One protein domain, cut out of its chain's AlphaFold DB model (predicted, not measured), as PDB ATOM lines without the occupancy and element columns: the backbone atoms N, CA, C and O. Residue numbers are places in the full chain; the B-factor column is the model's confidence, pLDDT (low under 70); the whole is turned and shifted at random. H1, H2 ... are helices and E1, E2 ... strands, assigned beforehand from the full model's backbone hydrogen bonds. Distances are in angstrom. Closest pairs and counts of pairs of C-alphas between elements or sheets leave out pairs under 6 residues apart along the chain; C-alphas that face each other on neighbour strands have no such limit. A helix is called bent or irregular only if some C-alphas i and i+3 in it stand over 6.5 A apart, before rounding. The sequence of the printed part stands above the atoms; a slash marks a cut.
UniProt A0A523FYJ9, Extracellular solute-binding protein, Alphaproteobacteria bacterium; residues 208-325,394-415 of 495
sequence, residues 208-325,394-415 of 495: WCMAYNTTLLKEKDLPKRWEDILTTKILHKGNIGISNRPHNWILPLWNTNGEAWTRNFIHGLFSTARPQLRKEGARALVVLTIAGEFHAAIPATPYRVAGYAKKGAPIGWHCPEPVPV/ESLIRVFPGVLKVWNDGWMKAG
ATOM      1  N   TRP A 208      42.362 -34.218 -16.032       96.06
ATOM      2  CA  TRP A 208      41.929 -34.288 -17.427       96.06
ATOM      3  C   TRP A 208      42.699 -35.375 -18.163       96.06
ATOM      4  O   TRP A 208      43.746 -35.114 -18.747       96.06
ATOM      5  N   CYS A 209      42.145 -36.582 -18.142       97.25
ATOM      6  CA  CYS A 209      42.772 -37.763 -18.719       97.25
ATOM      7  C   CYS A 209      41.842 -38.425 -19.745       97.25
ATOM      8  O   CYS A 209      41.180 -37.714 -20.506       97.25
ATOM      9  N   MET A 210      41.776 -39.755 -19.779       97.94
ATOM     10  CA  MET A 210      41.014 -40.521 -20.759       97.94
ATOM     11  C   MET A 210      39.811 -41.195 -20.097       97.94
ATOM     12  O   MET A 210      39.916 -41.741 -19.001       97.94
ATOM     13  N   ALA A 211      38.663 -41.171 -20.767       98.44
ATOM     14  CA  ALA A 211      37.608 -42.153 -20.529       98.44
ATOM     15  C   ALA A 211      37.742 -43.244 -21.591       98.44
ATOM     16  O   ALA A 211      38.088 -42.918 -22.724       98.44
ATOM     17  N   TYR A 212      37.462 -44.499 -21.261       98.75
ATOM     18  CA  TYR A 212      37.493 -45.594 -22.229       98.75
ATOM     19  C   TYR A 212      36.310 -46.535 -22.046       98.75
ATOM     20  O   TYR A 212      35.826 -46.705 -20.930       98.75
ATOM     21  N   ASN A 213      35.834 -47.121 -23.140       98.75
ATOM     22  CA  ASN A 213      34.783 -48.126 -23.105       98.75
ATOM     23  C   ASN A 213      35.390 -49.477 -22.693       98.75
ATOM     24  O   ASN A 213      36.242 -50.003 -23.405       98.75
ATOM     25  N   THR A 214      34.963 -50.042 -21.561       98.50
ATOM     26  CA  THR A 214      35.560 -51.268 -20.983       98.50
ATOM     27  C   THR A 214      35.239 -52.541 -21.779       98.50
ATOM     28  O   THR A 214      35.911 -53.571 -21.633       98.50
ATOM     29  N   THR A 215      34.237 -52.487 -22.658       98.25
ATOM     30  CA  THR A 215      33.921 -53.574 -23.589       98.25
ATOM     31  C   THR A 215      34.873 -53.555 -24.783       98.25
ATOM     32  O   THR A 215      35.388 -54.612 -25.144       98.25
ATOM     33  N   LEU A 216      35.157 -52.368 -25.336       98.38
ATOM     34  CA  LEU A 216      35.945 -52.187 -26.566       98.38
ATOM     35  C   LEU A 216      37.460 -52.070 -26.339       98.38
ATOM     36  O   LEU A 216      38.237 -52.394 -27.230       98.38
ATOM     37  N   LEU A 217      37.892 -51.594 -25.169       98.25
ATOM     38  CA  LEU A 217      39.302 -51.418 -24.826       98.25
ATOM     39  C   LEU A 217      39.576 -52.012 -23.446       98.25
ATOM     40  O   LEU A 217      38.944 -51.629 -22.459       98.25
ATOM     41  N   LYS A 218      40.509 -52.966 -23.374       97.38
ATOM     42  CA  LYS A 218      40.868 -53.637 -22.119       97.38
ATOM     43  C   LYS A 218      41.968 -52.879 -21.396       97.38
ATOM     44  O   LYS A 218      42.776 -52.187 -22.007       97.38
ATOM     45  N   GLU A 219      42.015 -53.047 -20.077       95.00
ATOM     46  CA  GLU A 219      42.945 -52.314 -19.213       95.00
ATOM     47  C   GLU A 219      44.418 -52.535 -19.593       95.00
ATOM     48  O   GLU A 219      45.204 -51.592 -19.579       95.00
ATOM     49  N   LYS A 220      44.774 -53.751 -20.026       95.62
ATOM     50  CA  LYS A 220      46.129 -54.098 -20.483       95.62
ATOM     51  C   LYS A 220      46.588 -53.336 -21.735       95.62
ATOM     52  O   LYS A 220      47.787 -53.201 -21.946       95.62
ATOM     53  N   ASP A 221      45.646 -52.846 -22.541       96.69
ATOM     54  CA  ASP A 221      45.915 -52.155 -23.808       96.69
ATOM     55  C   ASP A 221      45.950 -50.625 -23.626       96.69
ATOM     56  O   ASP A 221      46.109 -49.874 -24.594       96.69
ATOM     57  N   LEU A 222      45.773 -50.137 -22.392       97.94
ATOM     58  CA  LEU A 222      45.751 -48.710 -22.097       97.94
ATOM     59  C   LEU A 222      47.162 -48.096 -22.152       97.94
ATOM     60  O   LEU A 222      48.104 -48.646 -21.579       97.94
ATOM     61  N   PRO A 223      47.312 -46.912 -22.775       97.75
ATOM     62  CA  PRO A 223      48.601 -46.237 -22.898       97.75
ATOM     63  C   PRO A 223      49.106 -45.772 -21.528       97.75
ATOM     64  O   PRO A 223      48.398 -45.047 -20.828       97.75
ATOM     65  N   LYS A 224      50.326 -46.144 -21.129       97.25
ATOM     66  CA  LYS A 224      50.904 -45.714 -19.841       97.25
ATOM     67  C   LYS A 224      51.459 -44.295 -19.927       97.25
ATOM     68  O   LYS A 224      51.393 -43.543 -18.957       97.25
ATOM     69  N   ARG A 225      51.955 -43.918 -21.103       98.00
ATOM     70  CA  ARG A 225      52.439 -42.581 -21.448       98.00
ATOM     71  C   ARG A 225      51.596 -41.971 -22.558       98.00
ATOM     72  O   ARG A 225      50.956 -42.678 -23.330       98.00
ATOM     73  N   TRP A 226      51.586 -40.645 -22.659       98.25
ATOM     74  CA  TRP A 226      50.813 -39.964 -23.703       98.25
ATOM     75  C   TRP A 226      51.272 -40.352 -25.112       98.25
ATOM     76  O   TRP A 226      50.440 -40.507 -25.999       98.25
ATOM     77  N   GLU A 227      52.569 -40.565 -25.308       97.62
ATOM     78  CA  GLU A 227      53.168 -40.983 -26.576       97.62
ATOM     79  C   GLU A 227      52.727 -42.382 -27.010       97.62
ATOM     80  O   GLU A 227      52.650 -42.633 -28.211       97.62
ATOM     81  N   ASP A 228      52.355 -43.257 -26.070       98.38
ATOM     82  CA  ASP A 228      51.878 -44.608 -26.380       98.38
ATOM     83  C   ASP A 228      50.578 -44.564 -27.196       98.38
ATOM     84  O   ASP A 228      50.300 -45.468 -27.975       98.38
ATOM     85  N   ILE A 229      49.805 -43.470 -27.134       98.31
ATOM     86  CA  ILE A 229      48.658 -43.259 -28.036       98.31
ATOM     87  C   ILE A 229      49.081 -43.382 -29.510       98.31
ATOM     88  O   ILE A 229      48.290 -43.816 -30.346       98.31
ATOM     89  N   LEU A 230      50.321 -43.020 -29.847       98.12
ATOM     90  CA  LEU A 230      50.841 -43.059 -31.214       98.12
ATOM     91  C   LEU A 230      51.231 -44.472 -31.666       98.12
ATOM     92  O   LEU A 230      51.303 -44.715 -32.867       98.12
ATOM     93  N   THR A 231      51.430 -45.409 -30.738       97.50
ATOM     94  CA  THR A 231      51.824 -46.799 -31.029       97.50
ATOM     95  C   THR A 231      50.696 -47.801 -30.765       97.50
ATOM     96  O   THR A 231      50.620 -48.831 -31.438       97.50
ATOM     97  N   THR A 232      49.753 -47.482 -29.875       97.25
ATOM     98  CA  THR A 232      48.568 -48.293 -29.563       97.25
ATOM     99  C   THR A 232      47.548 -48.253 -30.708       97.25
ATOM    100  O   THR A 232      46.595 -47.476 -30.700       97.25
ATOM    101  N   LYS A 233      47.729 -49.125 -31.710       97.19
ATOM    102  CA  LYS A 233      46.932 -49.159 -32.955       97.19
ATOM    103  C   LYS A 233      45.416 -49.263 -32.747       97.19
ATOM    104  O   LYS A 233      44.665 -48.722 -33.554       97.19
ATOM    105  N   ILE A 234      44.959 -49.909 -31.670       97.62
ATOM    106  CA  ILE A 234      43.524 -50.027 -31.352       97.62
ATOM    107  C   ILE A 234      42.873 -48.663 -31.046       97.62
ATOM    108  O   ILE A 234      41.666 -48.502 -31.196       97.62
ATOM    109  N   LEU A 235      43.664 -47.646 -30.688       98.06
ATOM    110  CA  LEU A 235      43.201 -46.273 -30.470       98.06
ATOM    111  C   LEU A 235      43.196 -45.412 -31.746       98.06
ATOM    112  O   LEU A 235      42.756 -44.261 -31.712       98.06
ATOM    113  N   HIS A 236      43.701 -45.921 -32.869       98.12
ATOM    114  CA  HIS A 236      43.848 -45.138 -34.098       98.12
ATOM    115  C   HIS A 236      42.560 -45.119 -34.930       98.12
ATOM    116  O   HIS A 236      41.553 -45.723 -34.570       98.12
ATOM    117  N   LYS A 237      42.596 -44.435 -36.081       96.00
ATOM    118  CA  LYS A 237      41.548 -44.486 -37.120       96.00
ATOM    119  C   LYS A 237      40.156 -44.120 -36.587       96.00
ATOM    120  O   LYS A 237      39.163 -44.751 -36.925       96.00
ATOM    121  N   GLY A 238      40.090 -43.077 -35.764       96.19
ATOM    122  CA  GLY A 238      38.836 -42.576 -35.214       96.19
ATOM    123  C   GLY A 238      38.362 -43.260 -33.930       96.19
ATOM    124  O   GLY A 238      37.326 -42.861 -33.403       96.19
ATOM    125  N   ASN A 239      39.127 -44.199 -33.366       98.38
ATOM    126  CA  ASN A 239      38.779 -44.853 -32.099       98.38
ATOM    127  C   ASN A 239      39.022 -43.982 -30.854       98.38
ATOM    128  O   ASN A 239      38.654 -44.377 -29.746       98.38
ATOM    129  N   ILE A 240      39.573 -42.776 -31.018       98.44
ATOM    130  CA  ILE A 240      39.573 -41.733 -29.987       98.44
ATOM    131  C   ILE A 240      38.645 -40.590 -30.405       98.44
ATOM    132  O   ILE A 240      38.843 -39.982 -31.455       98.44
ATOM    133  N   GLY A 241      37.709 -40.214 -29.537       97.94
ATOM    134  CA  GLY A 241      36.968 -38.957 -29.633       97.94
ATOM    135  C   GLY A 241      37.692 -37.821 -28.903       97.94
ATOM    136  O   GLY A 241      37.979 -37.927 -27.710       97.94
ATOM    137  N   ILE A 242      37.959 -36.700 -29.579       97.06
ATOM    138  CA  ILE A 242      38.609 -35.526 -28.975       97.06
ATOM    139  C   ILE A 242      37.724 -34.291 -29.044       97.06
ATOM    140  O   ILE A 242      37.182 -33.946 -30.092       97.06
ATOM    141  N   SER A 243      37.625 -33.566 -27.925       93.12
ATOM    142  CA  SER A 243      36.996 -32.240 -27.902       93.12
ATOM    143  C   SER A 243      38.034 -31.127 -27.971       93.12
ATOM    144  O   SER A 243      39.129 -31.246 -27.419       93.12
ATOM    145  N   ASN A 244      37.672 -30.001 -28.591       91.81
ATOM    146  CA  ASN A 244      38.564 -28.851 -28.757       91.81
ATOM    147  C   ASN A 244      38.795 -28.080 -27.437       91.81
ATOM    148  O   ASN A 244      38.258 -26.991 -27.207       91.81
ATOM    149  N   ARG A 245      39.547 -28.688 -26.515       90.12
ATOM    150  CA  ARG A 245      39.861 -28.174 -25.172       90.12
ATOM    151  C   ARG A 245      41.350 -28.356 -24.825       90.12
ATOM    152  O   ARG A 245      41.654 -28.877 -23.752       90.12
ATOM    153  N   PRO A 246      42.298 -27.900 -25.668       94.56
ATOM    154  CA  PRO A 246      43.732 -28.123 -25.437       94.56
ATOM    155  C   PRO A 246      44.242 -27.508 -24.126       94.56
ATOM    156  O   PRO A 246      45.158 -28.039 -23.509       94.56
ATOM    157  N   HIS A 247      43.611 -26.438 -23.628       90.81
ATOM    158  CA  HIS A 247      43.965 -25.847 -22.328       90.81
ATOM    159  C   HIS A 247      43.805 -26.808 -21.150       90.81
ATOM    160  O   HIS A 247      44.388 -26.550 -20.105       90.81
ATOM    161  N   ASN A 248      42.978 -27.847 -21.266       92.88
ATOM    162  CA  ASN A 248      42.708 -28.748 -20.152       92.88
ATOM    163  C   ASN A 248      43.783 -29.823 -19.980       92.88
ATOM    164  O   ASN A 248      44.014 -30.237 -18.852       92.88
ATOM    165  N   TRP A 249      44.425 -30.257 -21.069       96.25
ATOM    166  CA  TRP A 249      45.343 -31.397 -21.044       96.25
ATOM    167  C   TRP A 249      46.659 -31.105 -21.774       96.25
ATOM    168  O   TRP A 249      47.705 -31.154 -21.145       96.25
ATOM    169  N   ILE A 250      46.625 -30.644 -23.030       97.81
ATOM    170  CA  ILE A 250      47.837 -30.285 -23.790       97.81
ATOM    171  C   ILE A 250      48.651 -29.169 -23.130       97.81
ATOM    172  O   ILE A 250      49.866 -29.268 -23.067       97.81
ATOM    173  N   LEU A 251      48.023 -28.093 -22.649       96.44
ATOM    174  CA  LEU A 251      48.761 -26.998 -21.999       96.44
ATOM    175  C   LEU A 251      49.514 -27.456 -20.733       96.44
ATOM    176  O   LEU A 251      50.696 -27.139 -20.623       96.44
ATOM    177  N   PRO A 252      48.890 -28.183 -19.784       96.50
ATOM    178  CA  PRO A 252      49.645 -28.774 -18.687       96.50
ATOM    179  C   PRO A 252      50.787 -29.684 -19.169       96.50
ATOM    180  O   PRO A 252      51.893 -29.558 -18.651       96.50
ATOM    181  N   LEU A 253      50.568 -30.526 -20.190       97.81
ATOM    182  CA  LEU A 253      51.633 -31.357 -20.767       97.81
ATOM    183  C   LEU A 253      52.775 -30.521 -21.356       97.81
ATOM    184  O   LEU A 253      53.936 -30.828 -21.112       97.81
ATOM    185  N   TRP A 254      52.466 -29.415 -22.035       97.38
ATOM    186  CA  TRP A 254      53.463 -28.469 -22.539       97.38
ATOM    187  C   TRP A 254      54.306 -27.876 -21.418       97.38
ATOM    188  O   TRP A 254      55.526 -27.806 -21.540       97.38
ATOM    189  N   ASN A 255      53.680 -27.483 -20.307       94.69
ATOM    190  CA  ASN A 255      54.402 -26.942 -19.155       94.69
ATOM    191  C   ASN A 255      55.389 -27.955 -18.550       94.69
ATOM    192  O   ASN A 255      56.346 -27.545 -17.902       94.69
ATOM    193  N   THR A 256      55.138 -29.260 -18.697       96.56
ATOM    194  CA  THR A 256      55.930 -30.323 -18.058       96.56
ATOM    195  C   THR A 256      56.938 -30.984 -18.992       96.56
ATOM    196  O   THR A 256      58.047 -31.274 -18.554       96.56
ATOM    197  N   ASN A 257      56.567 -31.213 -20.250       96.81
ATOM    198  CA  ASN A 257      57.376 -31.935 -21.232       96.81
ATOM    199  C   ASN A 257      58.053 -30.995 -22.244       96.81
ATOM    200  O   ASN A 257      58.925 -31.419 -22.999       96.81
ATOM    201  N   GLY A 258      57.668 -29.717 -22.272       96.44
ATOM    202  CA  GLY A 258      58.258 -28.707 -23.142       96.44
ATOM    203  C   GLY A 258      57.657 -28.647 -24.549       96.44
ATOM    204  O   GLY A 258      56.823 -29.459 -24.967       96.44
ATOM    205  N   GLU A 259      58.087 -27.627 -25.287       95.94
ATOM    206  CA  GLU A 259      57.560 -27.283 -26.609       95.94
ATOM    207  C   GLU A 259      57.844 -28.353 -27.666       95.94
ATOM    208  O   GLU A 259      56.919 -28.775 -28.360       95.94
ATOM    209  N   ALA A 260      59.098 -28.805 -27.779       97.62
ATOM    210  CA  ALA A 260      59.511 -29.770 -28.799       97.62
ATOM    211  C   ALA A 260      58.721 -31.082 -28.685       97.62
ATOM    212  O   ALA A 260      58.087 -31.518 -29.647       97.62
ATOM    213  N   TRP A 261      58.670 -31.645 -27.475       97.81
ATOM    214  CA  TRP A 261      57.887 -32.843 -27.187       97.81
ATOM    215  C   TRP A 261      56.412 -32.655 -27.552       97.81
ATOM    216  O   TRP A 261      55.831 -33.469 -28.268       97.81
ATOM    217  N   THR A 262      55.802 -31.547 -27.117       97.25
ATOM    218  CA  THR A 262      54.358 -31.348 -27.301       97.25
ATOM    219  C   THR A 262      53.992 -31.123 -28.763       97.25
ATOM    220  O   THR A 262      52.947 -31.587 -29.209       97.25
ATOM    221  N   ARG A 263      54.845 -30.443 -29.536       97.81
ATOM    222  CA  ARG A 263      54.666 -30.295 -30.987       97.81
ATOM    223  C   ARG A 263      54.689 -31.643 -31.692       97.81
ATOM    224  O   ARG A 263      53.781 -31.910 -32.479       97.81
ATOM    225  N   ASN A 264      55.665 -32.488 -31.367       98.12
ATOM    226  CA  ASN A 264      55.781 -33.829 -31.936       98.12
ATOM    227  C   ASN A 264      54.571 -34.690 -31.566       98.12
ATOM    228  O   ASN A 264      53.975 -35.321 -32.438       98.12
ATOM    229  N   PHE A 265      54.141 -34.639 -30.303       98.50
ATOM    230  CA  PHE A 265      52.953 -35.352 -29.849       98.50
ATOM    231  C   PHE A 265      51.677 -34.873 -30.556       98.50
ATOM    232  O   PHE A 265      50.920 -35.696 -31.059       98.50
ATOM    233  N   ILE A 266      51.441 -33.557 -30.658       98.31
ATOM    234  CA  ILE A 266      50.274 -33.010 -31.373       98.31
ATOM    235  C   ILE A 266      50.299 -33.427 -32.846       98.31
ATOM    236  O   ILE A 266      49.265 -33.816 -33.388       98.31
ATOM    237  N   HIS A 267      51.465 -33.352 -33.494       98.00
ATOM    238  CA  HIS A 267      51.613 -33.781 -34.879       98.00
ATOM    239  C   HIS A 267      51.242 -35.259 -35.037       98.00
ATOM    240  O   HIS A 267      50.363 -35.572 -35.838       98.00
ATOM    241  N   GLY A 268      51.839 -36.149 -34.236       98.12
ATOM    242  CA  GLY A 268      51.540 -37.583 -34.252       98.12
ATOM    243  C   GLY A 268      50.080 -37.893 -33.916       98.12
ATOM    244  O   GLY A 268      49.466 -38.752 -34.548       98.12
ATOM    245  N   LEU A 269      49.478 -37.160 -32.977       98.31
ATOM    246  CA  LEU A 269      48.077 -37.335 -32.605       98.31
ATOM    247  C   LEU A 269      47.159 -37.136 -33.817       98.31
ATOM    248  O   LEU A 269      46.282 -37.960 -34.067       98.31
ATOM    249  N   PHE A 270      47.367 -36.070 -34.592       98.06
ATOM    250  CA  PHE A 270      46.530 -35.782 -35.755       98.06
ATOM    251  C   PHE A 270      46.907 -36.596 -37.001       98.06
ATOM    252  O   PHE A 270      46.008 -36.945 -37.762       98.06
ATOM    253  N   SER A 271      48.186 -36.922 -37.218       97.19
ATOM    254  CA  SER A 271      48.640 -37.633 -38.425       97.19
ATOM    255  C   SER A 271      48.581 -39.157 -38.302       97.19
ATOM    256  O   SER A 271      48.201 -39.838 -39.251       97.19
ATOM    257  N   THR A 272      48.920 -39.696 -37.130       97.44
ATOM    258  CA  THR A 272      49.026 -41.140 -36.878       97.44
ATOM    259  C   THR A 272      47.748 -41.671 -36.242       97.44
ATOM    260  O   THR A 272      47.039 -42.472 -36.857       97.44
ATOM    261  N   ALA A 273      47.392 -41.172 -35.051       97.81
ATOM    262  CA  ALA A 273      46.223 -41.675 -34.328       97.81
ATOM    263  C   ALA A 273      44.899 -41.298 -35.018       97.81
ATOM    264  O   ALA A 273      43.953 -42.083 -34.996       97.81
ATOM    265  N   ARG A 274      44.838 -40.136 -35.685       97.81
ATOM    266  CA  ARG A 274      43.669 -39.661 -36.457       97.81
ATOM    267  C   ARG A 274      42.352 -39.770 -35.662       97.81
ATOM    268  O   ARG A 274      41.456 -40.521 -36.053       97.81
ATOM    269  N   PRO A 275      42.237 -39.068 -34.520       97.75
ATOM    270  CA  PRO A 275      41.040 -39.085 -33.689       97.75
ATOM    271  C   PRO A 275      39.841 -38.442 -34.395       97.75
ATOM    272  O   PRO A 275      39.995 -37.569 -35.249       97.75
ATOM    273  N   GLN A 276      38.634 -38.789 -33.957       97.19
ATOM    274  CA  GLN A 276      37.421 -38.075 -34.337       97.19
ATOM    275  C   GLN A 276      37.326 -36.741 -33.589       97.19
ATOM    276  O   GLN A 276      37.330 -36.681 -32.356       97.19
ATOM    277  N   LEU A 277      37.215 -35.649 -34.341       95.94
ATOM    278  CA  LEU A 277      37.214 -34.286 -33.810       95.94
ATOM    279  C   LEU A 277      35.779 -33.809 -33.565       95.94
ATOM    280  O   LEU A 277      35.015 -33.578 -34.498       95.94
ATOM    281  N   ARG A 278      35.397 -33.656 -32.294       93.06
ATOM    282  CA  ARG A 278      33.997 -33.472 -31.873       93.06
ATOM    283  C   ARG A 278      33.719 -32.070 -31.320       93.06
ATOM    284  O   ARG A 278      34.502 -31.505 -30.547       93.06
ATOM    285  N   LYS A 279      32.565 -31.502 -31.691       87.31
ATOM    286  CA  LYS A 279      32.083 -30.163 -31.281       87.31
ATOM    287  C   LYS A 279      31.286 -30.179 -29.972       87.31
ATOM    288  O   LYS A 279      31.163 -29.151 -29.310       87.31
ATOM    289  N   GLU A 280      30.770 -31.343 -29.592       85.12
ATOM    290  CA  GLU A 280      29.830 -31.585 -28.494       85.12
ATOM    291  C   GLU A 280      30.476 -31.380 -27.109       85.12
ATOM    292  O   GLU A 280      29.800 -31.125 -26.111       85.12
ATOM    293  N   GLY A 281      31.811 -31.416 -27.051       85.38
ATOM    294  CA  GLY A 281      32.593 -31.141 -25.849       85.38
ATOM    295  C   GLY A 281      32.798 -32.355 -24.937       85.38
ATOM    296  O   GLY A 281      32.159 -33.395 -25.074       85.38
ATOM    297  N   ALA A 282      33.686 -32.196 -23.952       88.62
ATOM    298  CA  ALA A 282      34.135 -33.273 -23.063       88.62
ATOM    299  C   ALA A 282      33.005 -34.013 -22.313       88.62
ATOM    300  O   ALA A 282      33.138 -35.194 -22.018       88.62
ATOM    301  N   ARG A 283      31.882 -33.343 -21.995       89.06
ATOM    302  CA  ARG A 283      30.740 -33.993 -21.320       89.06
ATOM    303  C   ARG A 283      30.042 -35.004 -22.224       89.06
ATOM    304  O   ARG A 283      29.727 -36.088 -21.748       89.06
ATOM    305  N   ALA A 284      29.777 -34.622 -23.469       93.56
ATOM    306  CA  ALA A 284      29.068 -35.459 -24.428       93.56
ATOM    307  C   ALA A 284      29.939 -36.628 -24.897       93.56
ATOM    308  O   ALA A 284      29.442 -37.739 -25.014       93.56
ATOM    309  N   LEU A 285      31.247 -36.397 -25.059       96.12
ATOM    310  CA  LEU A 285      32.192 -37.444 -25.441       96.12
ATOM    311  C   LEU A 285      32.159 -38.664 -24.516       96.12
ATOM    312  O   LEU A 285      32.199 -39.774 -25.016       96.12
ATOM    313  N   VAL A 286      32.013 -38.482 -23.197       97.31
ATOM    314  CA  VAL A 286      31.900 -39.622 -22.264       97.31
ATOM    315  C   VAL A 286      30.676 -40.488 -22.577       97.31
ATOM    316  O   VAL A 286      30.771 -41.707 -22.540       97.31
ATOM    317  N   VAL A 287      29.538 -39.871 -22.913       97.44
ATOM    318  CA  VAL A 287      28.306 -40.601 -23.259       97.44
ATOM    319  C   VAL A 287      28.435 -41.289 -24.618       97.44
ATOM    320  O   VAL A 287      28.001 -42.422 -24.767       97.44
ATOM    321  N   LEU A 288      29.086 -40.644 -25.588       97.94
ATOM    322  CA  LEU A 288      29.361 -41.250 -26.893       97.94
ATOM    323  C   LEU A 288      30.330 -42.439 -26.781       97.94
ATOM    324  O   LEU A 288      30.112 -43.463 -27.414       97.94
ATOM    325  N   THR A 289      31.349 -42.355 -25.921       98.56
ATOM    326  CA  THR A 289      32.231 -43.494 -25.616       98.56
ATOM    327  C   THR A 289      31.466 -44.635 -24.948       98.56
ATOM    328  O   THR A 289      31.670 -45.786 -25.318       98.56
ATOM    329  N   ILE A 290      30.544 -44.344 -24.019       98.44
ATOM    330  CA  ILE A 290      29.642 -45.365 -23.447       98.44
ATOM    331  C   ILE A 290      28.838 -46.061 -24.554       98.44
ATOM    332  O   ILE A 290      28.737 -47.282 -24.548       98.44
ATOM    333  N   ALA A 291      28.320 -45.296 -25.519       98.06
ATOM    334  CA  ALA A 291      27.563 -45.814 -26.659       98.06
ATOM    335  C   ALA A 291      28.419 -46.567 -27.700       98.06
ATOM    336  O   ALA A 291      27.873 -47.094 -28.661       98.06
ATOM    337  N   GLY A 292      29.744 -46.618 -27.528       97.75
ATOM    338  CA  GLY A 292      30.651 -47.337 -28.424       97.75
ATOM    339  C   GLY A 292      31.093 -46.559 -29.668       97.75
ATOM    340  O   GLY A 292      31.822 -47.111 -30.481       97.75
ATOM    341  N   GLU A 293      30.738 -45.275 -29.795       97.25
ATOM    342  CA  GLU A 293      31.160 -44.407 -30.914       97.25
ATOM    343  C   GLU A 293      32.698 -44.306 -31.022       97.25
ATOM    344  O   GLU A 293      33.260 -44.149 -32.104       97.25
ATOM    345  N   PHE A 294      33.388 -44.388 -29.878       96.25
ATOM    346  CA  PHE A 294      34.847 -44.415 -29.780       96.25
ATOM    347  C   PHE A 294      35.272 -45.394 -28.686       96.25
ATOM    348  O   PHE A 294      34.558 -45.577 -27.698       96.25
ATOM    349  N   HIS A 295      36.485 -45.934 -28.792       98.50
ATOM    350  CA  HIS A 295      37.090 -46.754 -27.741       98.50
ATOM    351  C   HIS A 295      37.522 -45.897 -26.548       98.50
ATOM    352  O   HIS A 295      37.406 -46.327 -25.401       98.50
ATOM    353  N   ALA A 296      37.981 -44.667 -26.802       98.62
ATOM    354  CA  ALA A 296      38.361 -43.715 -25.766       98.62
ATOM    355  C   ALA A 296      37.948 -42.272 -26.094       98.62
ATOM    356  O   ALA A 296      37.728 -41.908 -27.246       98.62
ATOM    357  N   ALA A 297      37.868 -41.423 -25.070       98.25
ATOM    358  CA  ALA A 297      37.586 -39.997 -25.192       98.25
ATOM    359  C   ALA A 297      38.565 -39.133 -24.392       98.25
ATOM    360  O   ALA A 297      38.845 -39.413 -23.223       98.25
ATOM    361  N   ILE A 298      39.016 -38.031 -25.008       97.62
ATOM    362  CA  ILE A 298      39.981 -37.089 -24.426       97.62
ATOM    363  C   ILE A 298      39.531 -35.622 -24.625       97.62
ATOM    364  O   ILE A 298      39.100 -35.220 -25.710       97.62
ATOM    365  N   PRO A 299      39.667 -34.745 -23.617       96.44
ATOM    366  CA  PRO A 299      39.936 -35.059 -22.220       96.44
ATOM    367  C   PRO A 299      38.646 -35.429 -21.468       96.44
ATOM    368  O   PRO A 299      37.580 -34.870 -21.735       96.44
ATOM    369  N   ALA A 300      38.760 -36.291 -20.460       96.75
ATOM    370  CA  ALA A 300      37.671 -36.684 -19.573       96.75
ATOM    371  C   ALA A 300      38.058 -36.545 -18.095       96.75
ATOM    372  O   ALA A 300      39.188 -36.814 -17.685       96.75
ATOM    373  N   THR A 301      37.089 -36.121 -17.282       94.00
ATOM    374  CA  THR A 301      37.257 -35.934 -15.835       94.00
ATOM    375  C   THR A 301      36.783 -37.159 -15.052       94.00
ATOM    376  O   THR A 301      35.693 -37.652 -15.362       94.00
ATOM    377  N   PRO A 302      37.482 -37.566 -13.980       94.56
ATOM    378  CA  PRO A 302      37.203 -38.821 -13.286       94.56
ATOM    379  C   PRO A 302      35.823 -38.853 -12.622       94.56
ATOM    380  O   PRO A 302      35.091 -39.821 -12.789       94.56
ATOM    381  N   TYR A 303      35.400 -37.769 -11.954       90.38
ATOM    382  CA  TYR A 303      34.091 -37.708 -11.280       90.38
ATOM    383  C   TYR A 303      32.918 -37.988 -12.226       90.38
ATOM    384  O   TYR A 303      31.910 -38.575 -11.840       90.38
ATOM    385  N   ARG A 304      33.060 -37.572 -13.487       91.06
ATOM    386  CA  ARG A 304      32.040 -37.752 -14.512       91.06
ATOM    387  C   ARG A 304      31.961 -39.203 -14.956       91.06
ATOM    388  O   ARG A 304      30.862 -39.723 -15.076       91.06
ATOM    389  N   VAL A 305      33.115 -39.820 -15.196       96.69
ATOM    390  CA  VAL A 305      33.203 -41.229 -15.583       96.69
ATOM    391  C   VAL A 305      32.704 -42.117 -14.446       96.69
ATOM    392  O   VAL A 305      31.818 -42.932 -14.671       96.69
ATOM    393  N   ALA A 306      33.149 -41.856 -13.213       94.94
ATOM    394  CA  ALA A 306      32.716 -42.585 -12.023       94.94
ATOM    395  C   ALA A 306      31.192 -42.541 -11.843       94.94
ATOM    396  O   ALA A 306      30.582 -43.535 -11.466       94.94
ATOM    397  N   GLY A 307      30.561 -41.398 -12.137       93.56
ATOM    398  CA  GLY A 307      29.108 -41.255 -12.065       93.56
ATOM    399  C   GLY A 307      28.335 -42.149 -13.041       93.56
ATOM    400  O   GLY A 307      27.231 -42.569 -12.709       93.56
ATOM    401  N   TYR A 308      28.892 -42.451 -14.218       97.06
ATOM    402  CA  TYR A 308      28.297 -43.400 -15.165       97.06
ATOM    403  C   TYR A 308      28.674 -44.848 -14.842       97.06
ATOM    404  O   TYR A 308      27.801 -45.710 -14.863       97.06
ATOM    405  N   ALA A 309      29.929 -45.105 -14.469       97.44
ATOM    406  CA  ALA A 309      30.398 -46.436 -14.085       97.44
ATOM    407  C   ALA A 309      29.608 -46.999 -12.888       97.44
ATOM    408  O   ALA A 309      29.162 -48.140 -12.922       97.44
ATOM    409  N   LYS A 310      29.315 -46.170 -11.874       95.44
ATOM    410  CA  LYS A 310      28.461 -46.546 -10.725       95.44
ATOM    411  C   LYS A 310      27.027 -46.925 -11.107       95.44
ATOM    412  O   LYS A 310      26.341 -47.543 -10.307       95.44
ATOM    413  N   LYS A 311      26.570 -46.535 -12.299       97.00
ATOM    414  CA  LYS A 311      25.261 -46.905 -12.858       97.00
ATOM    415  C   LYS A 311      25.342 -48.122 -13.790       97.00
ATOM    416  O   LYS A 311      24.387 -48.380 -14.509       97.00
ATOM    417  N   GLY A 312      26.479 -48.819 -13.829       97.56
ATOM    418  CA  GLY A 312      26.688 -50.002 -14.665       97.56
ATOM    419  C   GLY A 312      27.059 -49.709 -16.122       97.56
ATOM    420  O   GLY A 312      27.107 -50.632 -16.926       97.56
ATOM    421  N   ALA A 313      27.330 -48.452 -16.495       98.31
ATOM    422  CA  ALA A 313      27.769 -48.150 -17.858       98.31
ATOM    423  C   ALA A 313      29.171 -48.744 -18.131       98.31
ATOM    424  O   ALA A 313      30.031 -48.648 -17.249       98.31
ATOM    425  N   PRO A 314      29.447 -49.274 -19.342       98.19
ATOM    426  CA  PRO A 314      30.733 -49.878 -19.708       98.19
ATOM    427  C   PRO A 314      31.811 -48.811 -19.949       98.19
ATOM    428  O   PRO A 314      32.260 -48.585 -21.071       98.19
ATOM    429  N   ILE A 315      32.201 -48.088 -18.898       98.56
ATOM    430  CA  ILE A 315      33.155 -46.983 -18.974       98.56
ATOM    431  C   ILE A 315      34.154 -47.027 -17.818       98.56
ATOM    432  O   ILE A 315      33.791 -47.167 -16.652       98.56
ATOM    433  N   GLY A 316      35.426 -46.849 -18.151       98.12
ATOM    434  CA  GLY A 316      36.532 -46.697 -17.220       98.12
ATOM    435  C   GLY A 316      37.237 -45.358 -17.410       98.12
ATOM    436  O   GLY A 316      37.044 -44.655 -18.408       98.12
ATOM    437  N   TRP A 317      38.048 -44.981 -16.426       98.19
ATOM    438  CA  TRP A 317      38.897 -43.796 -16.490       98.19
ATOM    439  C   TRP A 317      40.354 -44.212 -16.332       98.19
ATOM    440  O   TRP A 317      40.673 -45.047 -15.488       98.19
ATOM    441  N   HIS A 318      41.220 -43.630 -17.153       97.81
ATOM    442  CA  HIS A 318      42.644 -43.931 -17.187       97.81
ATOM    443  C   HIS A 318      43.446 -42.658 -17.404       97.81
ATOM    444  O   HIS A 318      42.990 -41.751 -18.109       97.81
ATOM    445  N   CYS A 319      44.644 -42.592 -16.827       97.75
ATOM    446  CA  CYS A 319      45.527 -41.458 -17.021       97.75
ATOM    447  C   CYS A 319      46.940 -41.869 -17.423       97.75
ATOM    448  O   CYS A 319      47.659 -42.424 -16.595       97.75
ATOM    449  N   PRO A 320      47.365 -41.538 -18.653       97.94
ATOM    450  CA  PRO A 320      48.769 -41.601 -19.008       97.94
ATOM    451  C   PRO A 320      49.587 -40.563 -18.230       97.94
ATOM    452  O   PRO A 320      49.112 -39.462 -17.931       97.94
ATOM    453  N   GLU A 321      50.834 -40.900 -17.929       97.75
ATOM    454  CA  GLU A 321      51.764 -39.998 -17.258       97.75
ATOM    455  C   GLU A 321      52.381 -38.980 -18.247       97.75
ATOM    456  O   GLU A 321      52.755 -39.369 -19.359       97.75
ATOM    457  N   PRO A 322      52.530 -37.685 -17.882       98.00
ATOM    458  CA  PRO A 322      52.112 -37.058 -16.625       98.00
ATOM    459  C   PRO A 322      50.623 -36.694 -16.586       98.00
ATOM    460  O   PRO A 322      50.005 -36.399 -17.606       98.00
ATOM    461  N   VAL A 323      50.061 -36.654 -15.378       97.50
ATOM    462  CA  VAL A 323      48.636 -36.426 -15.109       97.50
ATOM    463  C   VAL A 323      48.281 -34.948 -15.304       97.50
ATOM    464  O   VAL A 323      48.719 -34.111 -14.507       97.50
ATOM    465  N   PRO A 324      47.460 -34.575 -16.305       97.31
ATOM    466  CA  PRO A 324      47.128 -33.180 -16.554       97.31
ATOM    467  C   PRO A 324      46.107 -32.662 -15.539       97.31
ATOM    468  O   PRO A 324      44.978 -33.153 -15.442       97.31
ATOM    469  N   VAL A 325      46.487 -31.621 -14.803       94.25
ATOM    470  CA  VAL A 325      45.686 -31.016 -13.739       94.25
ATOM    471  C   VAL A 325      45.463 -29.535 -14.010       94.25
ATOM    472  O   VAL A 325      46.364 -28.778 -14.375       94.25
ATOM    473  N   GLU A 394      49.228 -18.312 -15.005       79.12
ATOM    474  CA  GLU A 394      50.324 -17.695 -15.756       79.12
ATOM    475  C   GLU A 394      50.553 -18.411 -17.091       79.12
ATOM    476  O   GLU A 394      50.677 -17.764 -18.135       79.12
ATOM    477  N   SER A 395      50.527 -19.750 -17.092       86.19
ATOM    478  CA  SER A 395      50.688 -20.543 -18.317       86.19
ATOM    479  C   SER A 395      49.561 -20.302 -19.328       86.19
ATOM    480  O   SER A 395      49.803 -20.297 -20.534       86.19
ATOM    481  N   LEU A 396      48.339 -20.002 -18.865       82.38
ATOM    482  CA  LEU A 396      47.221 -19.626 -19.742       82.38
ATOM    483  C   LEU A 396      47.465 -18.330 -20.517       82.38
ATOM    484  O   LEU A 396      46.874 -18.135 -21.575       82.38
ATOM    485  N   ILE A 397      48.283 -17.439 -19.969       78.94
ATOM    486  CA  ILE A 397      48.549 -16.124 -20.548       78.94
ATOM    487  C   ILE A 397      49.780 -16.204 -21.445       78.94
ATOM    488  O   ILE A 397      49.745 -15.723 -22.572       78.94
ATOM    489  N   ARG A 398      50.860 -16.812 -20.940       82.06
ATOM    490  CA  ARG A 398      52.177 -16.784 -21.589       82.06
ATOM    491  C   ARG A 398      52.386 -17.927 -22.580       82.06
ATOM    492  O   ARG A 398      52.909 -17.702 -23.661       82.06
ATOM    493  N   VAL A 399      51.959 -19.140 -22.229       88.94
ATOM    494  CA  VAL A 399      52.287 -20.371 -22.976       88.94
ATOM    495  C   VAL A 399      51.143 -20.779 -23.902       88.94
ATOM    496  O   VAL A 399      51.350 -21.156 -25.054       88.94
ATOM    497  N   PHE A 400      49.901 -20.659 -23.427       88.06
ATOM    498  CA  PHE A 400      48.732 -21.143 -24.156       88.06
ATOM    499  C   PHE A 400      48.531 -20.555 -25.563       88.06
ATOM    500  O   PHE A 400      48.087 -21.313 -26.423       88.06
ATOM    501  N   PRO A 401      48.861 -19.282 -25.866       85.19
ATOM    502  CA  PRO A 401      48.811 -18.788 -27.244       85.19
ATOM    503  C   PRO A 401      49.678 -19.608 -28.214       85.19
ATOM    504  O   PRO A 401      49.236 -19.904 -29.325       85.19
ATOM    505  N   GLY A 402      50.870 -20.036 -27.779       87.12
ATOM    506  CA  GLY A 402      51.751 -20.922 -28.544       87.12
ATOM    507  C   GLY A 402      51.143 -22.311 -28.730       87.12
ATOM    508  O   GLY A 402      51.024 -22.784 -29.861       87.12
ATOM    509  N   VAL A 403      50.639 -22.909 -27.646       93.06
ATOM    510  CA  VAL A 403      49.920 -24.198 -27.685       93.06
ATOM    511  C   VAL A 403      48.748 -24.148 -28.664       93.06
ATOM    512  O   VAL A 403      48.576 -25.044 -29.485       93.06
ATOM    513  N   LEU A 404      47.939 -23.086 -28.597       88.75
ATOM    514  CA  LEU A 404      46.790 -22.886 -29.474       88.75
ATOM    515  C   LEU A 404      47.194 -22.775 -30.937       88.75
ATOM    516  O   LEU A 404      46.461 -23.277 -31.781       88.75
ATOM    517  N   LYS A 405      48.321 -22.130 -31.252       87.06
ATOM    518  CA  LYS A 405      48.808 -22.037 -32.632       87.06
ATOM    519  C   LYS A 405      49.046 -23.433 -33.213       87.06
ATOM    520  O   LYS A 405      48.524 -23.730 -34.280       87.06
ATOM    521  N   VAL A 406      49.768 -24.288 -32.484       93.00
ATOM    522  CA  VAL A 406      50.083 -25.663 -32.915       93.00
ATOM    523  C   VAL A 406      48.827 -26.528 -32.966       93.00
ATOM    524  O   VAL A 406      48.555 -27.185 -33.967       93.00
ATOM    525  N   TRP A 407      48.022 -26.488 -31.904       95.25
ATOM    526  CA  TRP A 407      46.793 -27.267 -31.812       95.25
ATOM    527  C   TRP A 407      45.786 -26.904 -32.902       95.25
ATOM    528  O   TRP A 407      45.216 -27.795 -33.522       95.25
ATOM    529  N   ASN A 408      45.550 -25.610 -33.143       90.31
ATOM    530  CA  ASN A 408      44.576 -25.171 -34.140       90.31
ATOM    531  C   ASN A 408      45.017 -25.528 -35.560       90.31
ATOM    532  O   ASN A 408      44.158 -25.855 -36.368       90.31
ATOM    533  N   ASP A 409      46.317 -25.478 -35.864       87.88
ATOM    534  CA  ASP A 409      46.826 -25.912 -37.167       87.88
ATOM    535  C   ASP A 409      46.508 -27.396 -37.414       87.88
ATOM    536  O   ASP A 409      45.850 -27.729 -38.399       87.88
ATOM    537  N   GLY A 410      46.860 -28.273 -36.465       92.38
ATOM    538  CA  GLY A 410      46.549 -29.704 -36.546       92.38
ATOM    539  C   GLY A 410      45.044 -29.994 -36.579       92.38
ATOM    540  O   GLY A 410      44.570 -30.712 -37.457       92.38
ATOM    541  N   TRP A 411      44.272 -29.367 -35.685       94.06
ATOM    542  CA  TRP A 411      42.814 -29.520 -35.609       94.06
ATOM    543  C   TRP A 411      42.126 -29.135 -36.920       94.06
ATOM    544  O   TRP A 411      41.248 -29.856 -37.387       94.06
ATOM    545  N   MET A 412      42.510 -28.006 -37.522       90.31
ATOM    546  CA  MET A 412      41.895 -27.536 -38.765       90.31
ATOM    547  C   MET A 412      42.306 -28.386 -39.968       90.31
ATOM    548  O   MET A 412      41.447 -28.705 -40.786       90.31
ATOM    549  N   LYS A 413      43.582 -28.788 -40.069       89.88
ATOM    550  CA  LYS A 413      44.063 -29.683 -41.138       89.88
ATOM    551  C   LYS A 413      43.373 -31.046 -41.104       89.88
ATOM    552  O   LYS A 413      43.049 -31.587 -42.152       89.88
ATOM    553  N   ALA A 414      43.084 -31.558 -39.911       92.50
ATOM    554  CA  ALA A 414      42.351 -32.805 -39.711       92.50
ATOM    555  C   ALA A 414      40.815 -32.658 -39.838       92.50
ATOM    556  O   ALA A 414      40.079 -33.560 -39.446       92.50
ATOM    557  N   GLY A 415      40.306 -31.531 -40.358       88.31
ATOM    558  CA  GLY A 415      38.873 -31.333 -40.616       88.31
ATOM    559  C   GLY A 415      38.031 -31.050 -39.369       88.31
ATOM    560  O   GLY A 415      36.808 -31.187 -39.389       88.31
TER     561      GLY A 415
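Overview. This is residues 208 to 325 and 394 to 415 of the 495 residues of the protein "Extracellular solute-binding protein" of Alphaproteobacteria bacterium (UniProt A0A523FYJ9). A twisted five-stranded sheet has two helices, H3 and H4, packed over one face, while the other four helices, H1, H2, H5 and H6, make a second group, in which H2 only grazes the sheet. In that group the long H2 folds back at a kink, its later part is side by side with H6, and the short H1 and H5 meet different parts of it. The 140 printed residues hold six named helices and six named strands, in the order E1 H1 E2 H2 E3 H3 E4 H4 E5 E6 H5 H6. The mixed sheet runs E3 E2 E4 E1 E5, and the class is mixed, helices and strands. The whole is compact, with a radius of gyration of the C-alphas of 14.1 A and spans of 42 by 29 by 27 A.

Along the chain. E1, residues 209 to 213, spans 13.8 A from C-alpha 209 at (42.772, -37.763, -18.719). H1 is residues 226 to 230 and E2 residues 240 to 243. H2, residues 250 to 273, spans 15.6 A; it has a kink of 139 degrees near residue 257 and is irregular, with C-alphas 256 and 259 9.2 A apart. E3 is residues 276 to 278, H3 residues 282 to 290, 12.9 A, and E4 residues 296 to 300. H4 is residues 302 to 309, E5 residues 315 to 318, E6 residues 323 to 325 and H5 residues 394 to 398. H6, residues 400 to 413, spans 19.6 A and ends at C-alpha 413, (44.063, -29.683, -41.138).

Arrangement. E1 is antiparallel to E5, with N 210 and O 318 2.9 A apart, and to E4, with N 297 and O 211 2.8 A apart. E2 is parallel to E4, with N 241 and O 296 at 2.8 A, and to E3, with N 278 and O 242 at 2.8 A. E2, H2, E3 form a strand-helix-strand unit, two parallel neighbour strands with a helix between; E3, H3, E4 and E4, H4, E5 are split units, with E2 and E1 between their strands, and the three crossovers are right-handed. H3, over E4 at a height of 6.8 A, and H4, over E5 at 8.1 A, lie on the same face, making two layers, a sheet and helices on one face. H2 only grazes the sheet. H2 and H6 touch at a shallow tilt of 5 degrees, the same way, closest at the C-alphas of Phe 270 and Gly 410, 6.1 A. With residues 265 to 273 alone H2 touches H1, closest at the C-alphas of Ala 273 and Leu 230, 5.7 A; with residues 251 to 255 alone it only just touches H5, with 3 pairs of C-alphas within 8 A, the closest being Asn 255 and Ser 395, 7.4 A. E6 pairs with no named strand; its closest C-alpha pair with H2 is Pro 324 and Pro 252, 5.5 A. Every O i to N i+4 pair is within hydrogen-bond range in H4, H5 and H6, against 16 of 20 in H2, 3 of 5 in H3 and 0 of 1 in H1, where 2 of 2 O i to N i+3 pairs are.

Size, cuts and confidence. The two C-alphas farthest apart, Gly 312 and Arg 398, are 42.4 A apart. Residues 326 to 393 are not printed, and C-alphas 325 and 394 are 14.2 A apart across the cut. The link from E1 to H1, 12 residues, is long. The mean pLDDT of the printed part is 95.2, and no printed residue is under 70.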